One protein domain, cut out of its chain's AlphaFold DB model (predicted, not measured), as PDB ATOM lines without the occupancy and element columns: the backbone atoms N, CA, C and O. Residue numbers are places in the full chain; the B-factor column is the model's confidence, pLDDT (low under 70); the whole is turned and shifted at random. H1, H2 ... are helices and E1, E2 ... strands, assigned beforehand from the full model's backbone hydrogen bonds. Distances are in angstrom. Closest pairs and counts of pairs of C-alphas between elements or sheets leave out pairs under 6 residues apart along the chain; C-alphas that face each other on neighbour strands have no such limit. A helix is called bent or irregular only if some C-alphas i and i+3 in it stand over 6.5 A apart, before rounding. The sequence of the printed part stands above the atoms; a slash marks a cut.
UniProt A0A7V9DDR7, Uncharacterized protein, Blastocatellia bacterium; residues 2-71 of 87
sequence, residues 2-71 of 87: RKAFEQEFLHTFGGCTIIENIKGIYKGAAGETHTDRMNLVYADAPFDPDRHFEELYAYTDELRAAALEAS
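What this domain is: This is residues 2 to 71 of the 87 residues of an uncharacterized protein of Blastocatellia bacterium (UniProt A0A7V9DDR7). Picture a long, slender hairpin of two strands, E1 and E2, sharply bent part-way along, with helix H1 folded back near the end where E1 begins and E2 ends. The second helix, H2, runs back from that same end but is held off from the rest like an arm, its residues 58 to 70 standing free, so the model is open between H2 and the hairpin. The 70 printed residues hold two named helices and two named strands in the order H1, E1, E2, H2; the sheet's order is E1 - E2, antiparallel, and the class is mixed, helices and strands. The whole is loose, with a radius of gyration of the C-alphas of 14.5 A and spans of 39 by 27 by 21 A.

Where its parts are: Find C-alpha 2 at (155.117, 146.698, 153.849); there H1 begins, and it runs through residues 2 to 13, 16.3 A from first to last C-alpha. Go on to C-alpha 16 at (145.305, 143.054, 160.572), where E1 starts; it takes residues 16 to 27 over 27.4 A and bends by 77 degrees at residue 21. E2 comes back through residues 33 to 43 over 28.3 A and bends by 67 degrees at residue 36. Last comes H2, residues 53 to 70, 25.4 A long, ending at C-alpha 70 at (155.400, 157.603, 153.145).

How they stand to each other: Start with the hairpin of E1 and E2, antiparallel neighbours with 157 degrees between their directions. Look for N 17 and O 42, 2.8 A apart, and for N 26 and O 34, 3.1 A apart, both within hydrogen-bond range. The C-alphas of Cys 16 and Ala 43 face each other at 4.3 A. From Cys 16 look to H1: its closest C-alpha to E1 is that of Phe 9, 6.1 A from that of Cys 16. The closest C-alphas of H1 and E2 are those of Phe 13 and Ala 43, 6.7 A apart. H2 is apart from H1, and it is apart from E1. In H1 and H2 every O i to N i+4 pair is within hydrogen-bond range.

The domain as a whole: The two C-alphas farthest apart are those of Gly 14 and Ala 30, 39.5 A. Residues 58 to 71, of which 58 to 70 belong to H2, stand free; the body without them spans 38 by 28 by 14 A. The links H1 to E1 and E1 to E2 are tight, and E2 to H2 is short, with 9 residues. The printed part has no cut. Its mean pLDDT is 82.4, and you will find values under 70 at residues 2 to 4.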
ATOM      1  N   ARG A   2     156.133 147.746 153.592       61.34
ATOM      2  CA  ARG A   2     155.117 146.698 153.849       61.34
ATOM      3  C   ARG A   2     155.265 145.912 155.162       61.34
ATOM      4  O   ARG A   2     154.355 145.910 155.976       61.34
ATOM      5  N   LYS A   3     156.433 145.308 155.408       66.62
ATOM      6  CA  LYS A   3     156.669 144.542 156.646       66.62
ATOM      7  C   LYS A   3     156.605 145.396 157.912       66.62
ATOM      8  O   LYS A   3     156.229 144.880 158.949       66.62
ATOM      9  N   ALA A   4     157.008 146.663 157.846       68.44
ATOM     10  CA  ALA A   4     156.949 147.542 159.011       68.44
ATOM     11  C   ALA A   4     155.491 147.844 159.373       68.44
ATOM     12  O   ALA A   4     155.125 147.717 160.532       68.44
ATOM     13  N   PHE A   5     154.658 148.107 158.363       71.44
ATOM     14  CA  PHE A   5     153.231 148.364 158.525       71.44
ATOM     15  C   PHE A   5     152.474 147.132 159.055       71.44
ATOM     16  O   PHE A   5     151.750 147.215 160.038       71.44
ATOM     17  N   GLU A   6     152.712 145.948 158.481       75.56
ATOM     18  CA  GLU A   6     152.141 144.687 158.986       75.56
ATOM     19  C   GLU A   6     152.517 144.414 160.450       75.56
ATOM     20  O   GLU A   6     151.681 143.979 161.239       75.56
ATOM     21  N   GLN A   7     153.778 144.655 160.822       79.62
ATOM     22  CA  GLN A   7     154.252 144.450 162.192       79.62
ATOM     23  C   GLN A   7     153.671 145.484 163.154       79.62
ATOM     24  O   GLN A   7     153.278 145.124 164.257       79.62
ATOM     25  N   GLU A   8     153.583 146.747 162.743       77.19
ATOM     26  CA  GLU A   8     152.996 147.812 163.552       77.19
ATOM     27  C   GLU A   8     151.540 147.502 163.897       77.19
ATOM     28  O   GLU A   8     151.182 147.506 165.073       77.19
ATOM     29  N   PHE A   9     150.722 147.136 162.912       80.94
ATOM     30  CA  PHE A   9     149.317 146.805 163.147       80.94
ATOM     31  C   PHE A   9     149.150 145.505 163.941       80.94
ATOM     32  O   PHE A   9     148.308 145.435 164.836       80.94
ATOM     33  N   LEU A  10     149.984 144.491 163.683       81.88
ATOM     34  CA  LEU A  10     149.996 143.266 164.482       81.88
ATOM     35  C   LEU A  10     150.327 143.546 165.955       81.88
ATOM     36  O   LEU A  10     149.688 142.988 166.844       81.88
ATOM     37  N   HIS A  11     151.320 144.392 166.227       79.75
ATOM     38  CA  HIS A  11     151.750 144.694 167.590       79.75
ATOM     39  C   HIS A  11     150.827 145.679 168.310       79.75
ATOM     40  O   HIS A  11     150.631 145.539 169.514       79.75
ATOM     41  N   THR A  12     150.262 146.645 167.587       78.88
ATOM     42  CA  THR A  12     149.421 147.700 168.167       78.88
ATOM     43  C   THR A  12     147.985 147.223 168.368       78.88
ATOM     44  O   THR A  12     147.383 147.519 169.397       78.88
ATOM     45  N   PHE A  13     147.446 146.438 167.429       80.38
ATOM     46  CA  PHE A  13     146.030 146.045 167.408       80.38
ATOM     47  C   PHE A  13     145.802 144.534 167.499       80.38
ATOM     48  O   PHE A  13     144.678 144.063 167.405       80.38
ATOM     49  N   GLY A  14     146.854 143.734 167.681       76.94
ATOM     50  CA  GLY A  14     146.724 142.277 167.784       76.94
ATOM     51  C   GLY A  14     146.482 141.573 166.444       76.94
ATOM     52  O   GLY A  14     146.405 140.344 166.409       76.94
ATOM     53  N   GLY A  15     146.419 142.314 165.335       81.62
ATOM     54  CA  GLY A  15     146.320 141.757 163.994       81.62
ATOM     55  C   GLY A  15     145.763 142.732 162.963       81.62
ATOM     56  O   GLY A  15     145.146 143.746 163.284       81.62
ATOM     57  N   CYS A  16     145.959 142.391 161.692       85.44
ATOM     58  CA  CYS A  16     145.305 143.054 160.572       85.44
ATOM     59  C   CYS A  16     145.147 142.099 159.383       85.44
ATOM     60  O   CYS A  16     145.925 141.160 159.214       85.44
ATOM     61  N   THR A  17     144.172 142.378 158.524       86.25
ATOM     62  CA  THR A  17     144.039 141.787 157.189       86.25
ATOM     63  C   THR A  17     144.387 142.840 156.146       86.25
ATOM     64  O   THR A  17     143.812 143.925 156.159       86.25
ATOM     65  N   ILE A  18     145.292 142.513 155.224       85.12
ATOM     66  CA  ILE A  18     145.686 143.405 154.128       85.12
ATOM     67  C   ILE A  18     145.266 142.778 152.799       85.12
ATOM     68  O   ILE A  18     145.600 141.628 152.513       85.12
ATOM     69  N   ILE A  19     144.540 143.540 151.982       87.50
ATOM     70  CA  ILE A  19     144.178 143.186 150.610       87.50
ATOM     71  C   ILE A  19     144.890 144.166 149.680       87.50
ATOM     72  O   ILE A  19     144.557 145.350 149.624       87.50
ATOM     73  N   GLU A  20     145.895 143.675 148.963       85.56
ATOM     74  CA  GLU A  20     146.772 144.509 148.143       85.56
ATOM     75  C   GLU A  20     146.300 144.632 146.690       85.56
ATOM     76  O   GLU A  20     145.643 143.741 146.143       85.56
ATOM     77  N   ASN A  21     146.747 145.708 146.033       84.06
ATOM     78  CA  ASN A  21     146.665 145.892 144.582       84.06
ATOM     79  C   ASN A  21     145.229 145.786 144.028       84.06
ATOM     80  O   ASN A  21     145.010 145.342 142.891       84.06
ATOM     81  N   ILE A  22     144.235 146.184 144.823       89.31
ATOM     82  CA  ILE A  22     142.837 146.181 144.396       89.31
ATOM     83  C   ILE A  22     142.556 147.405 143.529       89.31
ATOM     84  O   ILE A  22     143.193 148.451 143.659       89.31
ATOM     85  N   LYS A  23     141.602 147.268 142.605       88.25
ATOM     86  CA  LYS A  23     141.195 148.375 141.741       88.25
ATOM     87  C   LYS A  23     140.372 149.381 142.545       88.25
ATOM     88  O   LYS A  23     139.225 149.101 142.887       88.25
ATOM     89  N   GLY A  24     140.943 150.553 142.761       84.44
ATOM     90  CA  GLY A  24     140.264 151.745 143.235       84.44
ATOM     91  C   GLY A  24     139.588 152.506 142.105       84.44
ATOM     92  O   GLY A  24     140.104 152.571 140.988       84.44
ATOM     93  N   ILE A  25     138.428 153.089 142.396       86.19
ATOM     94  CA  ILE A  25     137.746 154.032 141.508       86.19
ATOM     95  C   ILE A  25     137.250 155.179 142.379       86.19
ATOM     96  O   ILE A  25     136.443 154.950 143.280       86.19
ATOM     97  N   TYR A  26     137.725 156.392 142.128       82.75
ATOM     98  CA  TYR A  26     137.366 157.566 142.923       82.75
ATOM     99  C   TYR A  26     137.201 158.805 142.044       82.75
ATOM    100  O   TYR A  26     137.593 158.817 140.876       82.75
ATOM    101  N   LYS A  27     136.554 159.834 142.599       82.50
ATOM    102  CA  LYS A  27     136.436 161.143 141.956       82.50
ATOM    103  C   LYS A  27     137.516 162.072 142.487       82.50
ATOM    104  O   LYS A  27     137.598 162.262 143.697       82.50
ATOM    105  N   GLY A  28     138.298 162.649 141.580       76.94
ATOM    106  CA  GLY A  28     139.239 163.716 141.899       76.94
ATOM    107  C   GLY A  28     138.530 165.036 142.203       76.94
ATOM    108  O   GLY A  28     137.320 165.187 141.994       76.94
ATOM    109  N   ALA A  29     139.291 166.011 142.699       77.56
ATOM    110  CA  ALA A  29     138.763 167.312 143.112       77.56
ATOM    111  C   ALA A  29     138.136 168.113 141.954       77.56
ATOM    112  O   ALA A  29     137.222 168.904 142.190       77.56
ATOM    113  N   ALA A  30     138.573 167.895 140.707       84.94
ATOM    114  CA  ALA A  30     137.984 168.520 139.519       84.94
ATOM    115  C   ALA A  30     136.830 167.693 138.899       84.94
ATOM    116  O   ALA A  30     136.261 168.077 137.873       84.94
ATOM    117  N   GLY A  31     136.397 166.614 139.567       85.06
ATOM    118  CA  GLY A  31     135.235 165.799 139.202       85.06
ATOM    119  C   GLY A  31     135.517 164.678 138.199       85.06
ATOM    120  O   GLY A  31     134.596 163.935 137.845       85.06
ATOM    121  N   GLU A  32     136.762 164.535 137.762       89.12
ATOM    122  CA  GLU A  32     137.259 163.446 136.935       89.12
ATOM    123  C   GLU A  32     137.277 162.113 137.691       89.12
ATOM    124  O   GLU A  32     137.449 162.057 138.910       89.12
ATOM    125  N   THR A  33     137.081 161.023 136.953       87.75
ATOM    126  CA  THR A  33     137.195 159.672 137.502       87.75
ATOM    127  C   THR A  33     138.637 159.212 137.387       87.75
ATOM    128  O   THR A  33     139.157 159.096 136.277       87.75
ATOM    129  N   HIS A  34     139.227 158.858 138.521       82.44
ATOM    130  CA  HIS A  34     140.530 158.218 138.595       82.44
ATOM    131  C   HIS A  34     140.376 156.729 138.855       82.44
ATOM    132  O   HIS A  34     139.450 156.273 139.534       82.44
ATOM    133  N   THR A  35     141.302 155.962 138.293       84.75
ATOM    134  CA  THR A  35     141.448 154.542 138.595       84.75
ATOM    135  C   THR A  35     142.871 154.283 139.018       84.75
ATOM    136  O   THR A  35     143.777 154.510 138.219       84.75
ATOM    137  N   ASP A  36     143.038 153.753 140.225       82.19
ATOM    138  CA  ASP A  36     144.353 153.470 140.785       82.19
ATOM    139  C   ASP A  36     144.393 152.120 141.509       82.19
ATOM    140  O   ASP A  36     143.355 151.491 141.751       82.19
ATOM    141  N   ARG A  37     145.595 151.638 141.818       83.44
ATOM    142  CA  ARG A  37     145.814 150.473 142.670       83.44
ATOM    143  C   ARG A  37     145.903 150.940 144.112       83.44
ATOM    144  O   ARG A  37     146.820 151.651 144.473       83.44
ATOM    145  N   MET A  38     144.977 150.475 144.943       82.00
ATOM    146  CA  MET A  38     144.988 150.759 146.377       82.00
ATOM    147  C   MET A  38     145.274 149.490 147.180       82.00
ATOM    148  O   MET A  38     145.062 148.368 146.707       82.00
ATOM    149  N   ASN A  39     145.719 149.684 148.417       80.38
ATOM    150  CA  ASN A  39     145.804 148.634 149.423       80.38
ATOM    151  C   ASN A  39     144.740 148.902 150.485       80.38
ATOM    152  O   ASN A  39     144.594 150.032 150.945       80.38
ATOM    153  N   LEU A  40     143.998 147.867 150.866       82.62
ATOM    154  CA  LEU A  40     142.973 147.945 151.897       82.62
ATOM    155  C   LEU A  40     143.450 147.210 153.142       82.62
ATOM    156  O   LEU A  40     143.846 146.048 153.063       82.62
ATOM    157  N   VAL A  41     143.396 147.889 154.281       81.12
ATOM    158  CA  VAL A  41     143.835 147.360 155.571       81.12
ATOM    159  C   VAL A  41     142.636 147.337 156.504       81.12
ATOM    160  O   VAL A  41     142.002 148.364 156.731       81.12
ATOM    161  N   TYR A  42     142.344 146.164 157.051       83.06
ATOM    162  CA  TYR A  42     141.390 145.971 158.134       83.06
ATOM    163  C   TYR A  42     142.152 145.634 159.404       83.06
ATOM    164  O   TYR A  42     142.968 144.713 159.396       83.06
ATOM    165  N   ALA A  43     141.871 146.334 160.494       82.19
ATOM    166  CA  ALA A  43     142.447 146.050 161.800       82.19
ATOM    167  C   ALA A  43     141.363 146.148 162.870       82.19
ATOM    168  O   ALA A  43     140.495 147.017 162.786       82.19
ATOM    169  N   ASP A  44     141.414 145.242 163.842       79.62
ATOM    170  CA  ASP A  44     140.512 145.242 164.991       79.62
ATOM    171  C   ASP A  44     141.202 145.986 166.132       79.62
ATOM    172  O   ASP A  44     142.034 145.433 166.849       79.62
ATOM    173  N   ALA A  45     140.957 147.289 166.224       77.94
ATOM    174  CA  ALA A  45     141.559 148.104 167.264       77.94
ATOM    175  C   ALA A  45     140.696 148.030 168.538       77.94
ATOM    176  O   ALA A  45     139.481 148.211 168.445       77.94
ATOM    177  N   PRO A  46     141.279 147.823 169.736       77.25
ATOM    178  CA  PRO A  46     140.534 147.640 170.983       77.25
ATOM    179  C   PRO A  46     140.028 148.974 171.562       77.25
ATOM    180  O   PRO A  46     140.151 149.232 172.760       77.25
ATOM    181  N   PHE A  47     139.490 149.846 170.712       78.06
ATOM    182  CA  PHE A  47     138.951 151.139 171.104       78.06
ATOM    183  C   PHE A  47     137.428 151.107 171.103       78.06
ATOM    184  O   PHE A  47     136.793 150.709 170.133       78.06
ATOM    185  N   ASP A  48     136.857 151.593 172.199       81.69
ATOM    186  CA  ASP A  48     135.447 151.963 172.293       81.69
ATOM    187  C   ASP A  48     135.294 153.408 171.771       81.69
ATOM    188  O   ASP A  48     135.850 154.314 172.408       81.69
ATOM    189  N   PRO A  49     134.596 153.648 170.641       80.12
ATOM    190  CA  PRO A  49     134.464 154.980 170.053       80.12
ATOM    191  C   PRO A  49     133.805 156.010 170.970       80.12
ATOM    192  O   PRO A  49     134.186 157.179 170.925       80.12
ATOM    193  N   ASP A  50     132.874 155.595 171.832       84.38
ATOM    194  CA  ASP A  50     132.177 156.505 172.747       84.38
ATOM    195  C   ASP A  50     133.096 156.982 173.877       84.38
ATOM    196  O   ASP A  50     132.895 158.054 174.452       84.38
ATOM    197  N   ARG A  51     134.118 156.186 174.209       86.56
ATOM    198  CA  ARG A  51     135.075 156.489 175.283       86.56
ATOM    199  C   ARG A  51     136.371 157.115 174.791       86.56
ATOM    200  O   ARG A  51     136.968 157.874 175.544       86.56
ATOM    201  N   HIS A  52     136.783 156.799 173.566       88.81
ATOM    202  CA  HIS A  52     138.110 157.134 173.037       88.81
ATOM    203  C   HIS A  52     138.048 157.996 171.773       88.81
ATOM    204  O   HIS A  52     138.967 157.972 170.958       88.81
ATOM    205  N   PHE A  53     136.955 158.737 171.560       87.50
ATOM    206  CA  PHE A  53     136.747 159.506 170.330       87.50
ATOM    207  C   PHE A  53     137.923 160.438 169.993       87.50
ATOM    208  O   PHE A  53     138.390 160.444 168.857       87.50
ATOM    209  N   GLU A  54     138.420 161.203 170.969       89.19
ATOM    210  CA  GLU A  54     139.521 162.154 170.755       89.19
ATOM    211  C   GLU A  54     140.835 161.447 170.399       89.19
ATOM    212  O   GLU A  54     141.537 161.878 169.485       89.19
ATOM    213  N   GLU A  55     141.149 160.337 171.071       87.94
ATOM    214  CA  GLU A  55     142.366 159.558 170.820       87.94
ATOM    215  C   GLU A  55     142.303 158.845 169.468       87.94
ATOM    216  O   GLU A  55     143.278 158.856 168.719       87.94
ATOM    217  N   LEU A  56     141.142 158.283 169.117       86.06
ATOM    218  CA  LEU A  56     140.887 157.701 167.800       86.06
ATOM    219  C   LEU A  56     141.034 158.748 166.701       86.06
ATOM    220  O   LEU A  56     141.704 158.498 165.702       86.06
ATOM    221  N   TYR A  57     140.436 159.924 166.887       86.81
ATOM    222  CA  TYR A  57     140.518 161.006 165.916       86.81
ATOM    223  C   TYR A  57     141.971 161.458 165.716       86.81
ATOM    224  O   TYR A  57     142.452 161.482 164.581       86.81
ATOM    225  N   ALA A  58     142.703 161.708 166.807       89.75
ATOM    226  CA  ALA A  58     144.118 162.068 166.758       89.75
ATOM    227  C   ALA A  58     144.964 160.986 166.070       89.75
ATOM    228  O   ALA A  58     145.729 161.291 165.157       89.75
ATOM    229  N   TYR A  59     144.764 159.715 166.430       86.00
ATOM    230  CA  TYR A  59     145.478 158.601 165.811       86.00
ATOM    231  C   TYR A  59     145.199 158.503 164.305       86.00
ATOM    232  O   TYR A  59     146.115 158.280 163.516       86.00
ATOM    233  N   THR A  60     143.953 158.716 163.868       87.56
ATOM    234  CA  THR A  60     143.631 158.716 162.430       87.56
ATOM    235  C   THR A  60     144.272 159.878 161.676       87.56
ATOM    236  O   THR A  60     144.677 159.700 160.526       87.56
ATOM    237  N   ASP A  61     144.413 161.047 162.302       89.69
ATOM    238  CA  ASP A  61     145.113 162.189 161.713       89.69
ATOM    239  C   ASP A  61     146.622 161.929 161.591       89.69
ATOM    240  O   ASP A  61     147.207 162.208 160.540       89.69
ATOM    241  N   GLU A  62     147.238 161.342 162.621       89.56
ATOM    242  CA  GLU A  62     148.645 160.925 162.603       89.56
ATOM    243  C   GLU A  62     148.898 159.853 161.538       89.56
ATOM    244  O   GLU A  62     149.828 159.978 160.740       89.56
ATOM    245  N   LEU A  63     148.025 158.845 161.454       84.81
ATOM    246  CA  LEU A  63     148.115 157.791 160.447       84.81
ATOM    247  C   LEU A  63     147.966 158.357 159.029       84.81
ATOM    248  O   LEU A  63     148.707 157.959 158.130       84.81
ATOM    249  N   ARG A  64     147.053 159.317 158.821       86.12
ATOM    250  CA  ARG A  64     146.906 160.013 157.533       86.12
ATOM    251  C   ARG A  64     148.185 160.754 157.165       86.12
ATOM    252  O   ARG A  64     148.634 160.638 156.029       86.12
ATOM    253  N   ALA A  65     148.758 161.510 158.100       86.94
ATOM    254  CA  ALA A  65     149.987 162.260 157.868       86.94
ATOM    255  C   ALA A  65     151.162 161.328 157.535       86.94
ATOM    256  O   ALA A  65     151.838 161.544 156.532       86.94
ATOM    257  N   ALA A  66     151.344 160.256 158.309       84.50
ATOM    258  CA  ALA A  66     152.392 159.267 158.074       84.50
ATOM    259  C   ALA A  66     152.225 158.563 156.720       84.50
ATOM    260  O   ALA A  66     153.198 158.358 155.999       84.50
ATOM    261  N   ALA A  67     150.993 158.217 156.344       80.44
ATOM    262  CA  ALA A  67     150.721 157.576 155.067       80.44
ATOM    263  C   ALA A  67     150.946 158.532 153.879       80.44
ATOM    264  O   ALA A  67     151.502 158.103 152.872       80.44
ATOM    265  N   LEU A  68     150.597 159.819 154.005       82.19
ATOM    266  CA  LEU A  68     150.895 160.845 152.994       82.19
ATOM    267  C   LEU A  68     152.397 161.138 152.877       82.19
ATOM    268  O   LEU A  68     152.876 161.423 151.792       82.19
ATOM    269  N   GLU A  69     153.153 161.086 153.974       83.69
ATOM    270  CA  GLU A  69     154.612 161.266 153.931       83.69
ATOM    271  C   GLU A  69     155.312 160.053 153.301       83.69
ATOM    272  O   GLU A  69     156.302 160.186 152.581       83.69
ATOM    273  N   ALA A  70     154.801 158.855 153.581       79.44
ATOM    274  CA  ALA A  70     155.400 157.603 153.145       79.44
ATOM    275  C   ALA A  70     154.974 157.171 151.731       79.44
ATOM    276  O   ALA A  70     155.552 156.226 151.189       79.44
ATOM    277  N   SER A  71     153.974 157.819 151.130       73.25
ATOM    278  CA  SER A  71     153.462 157.478 149.802       73.25
ATOM    279  C   SER A  71     153.314 158.714 148.918       73.25
ATOM    280  O   SER A  71     153.027 159.796 149.406       73.25
TER     281      SER A  71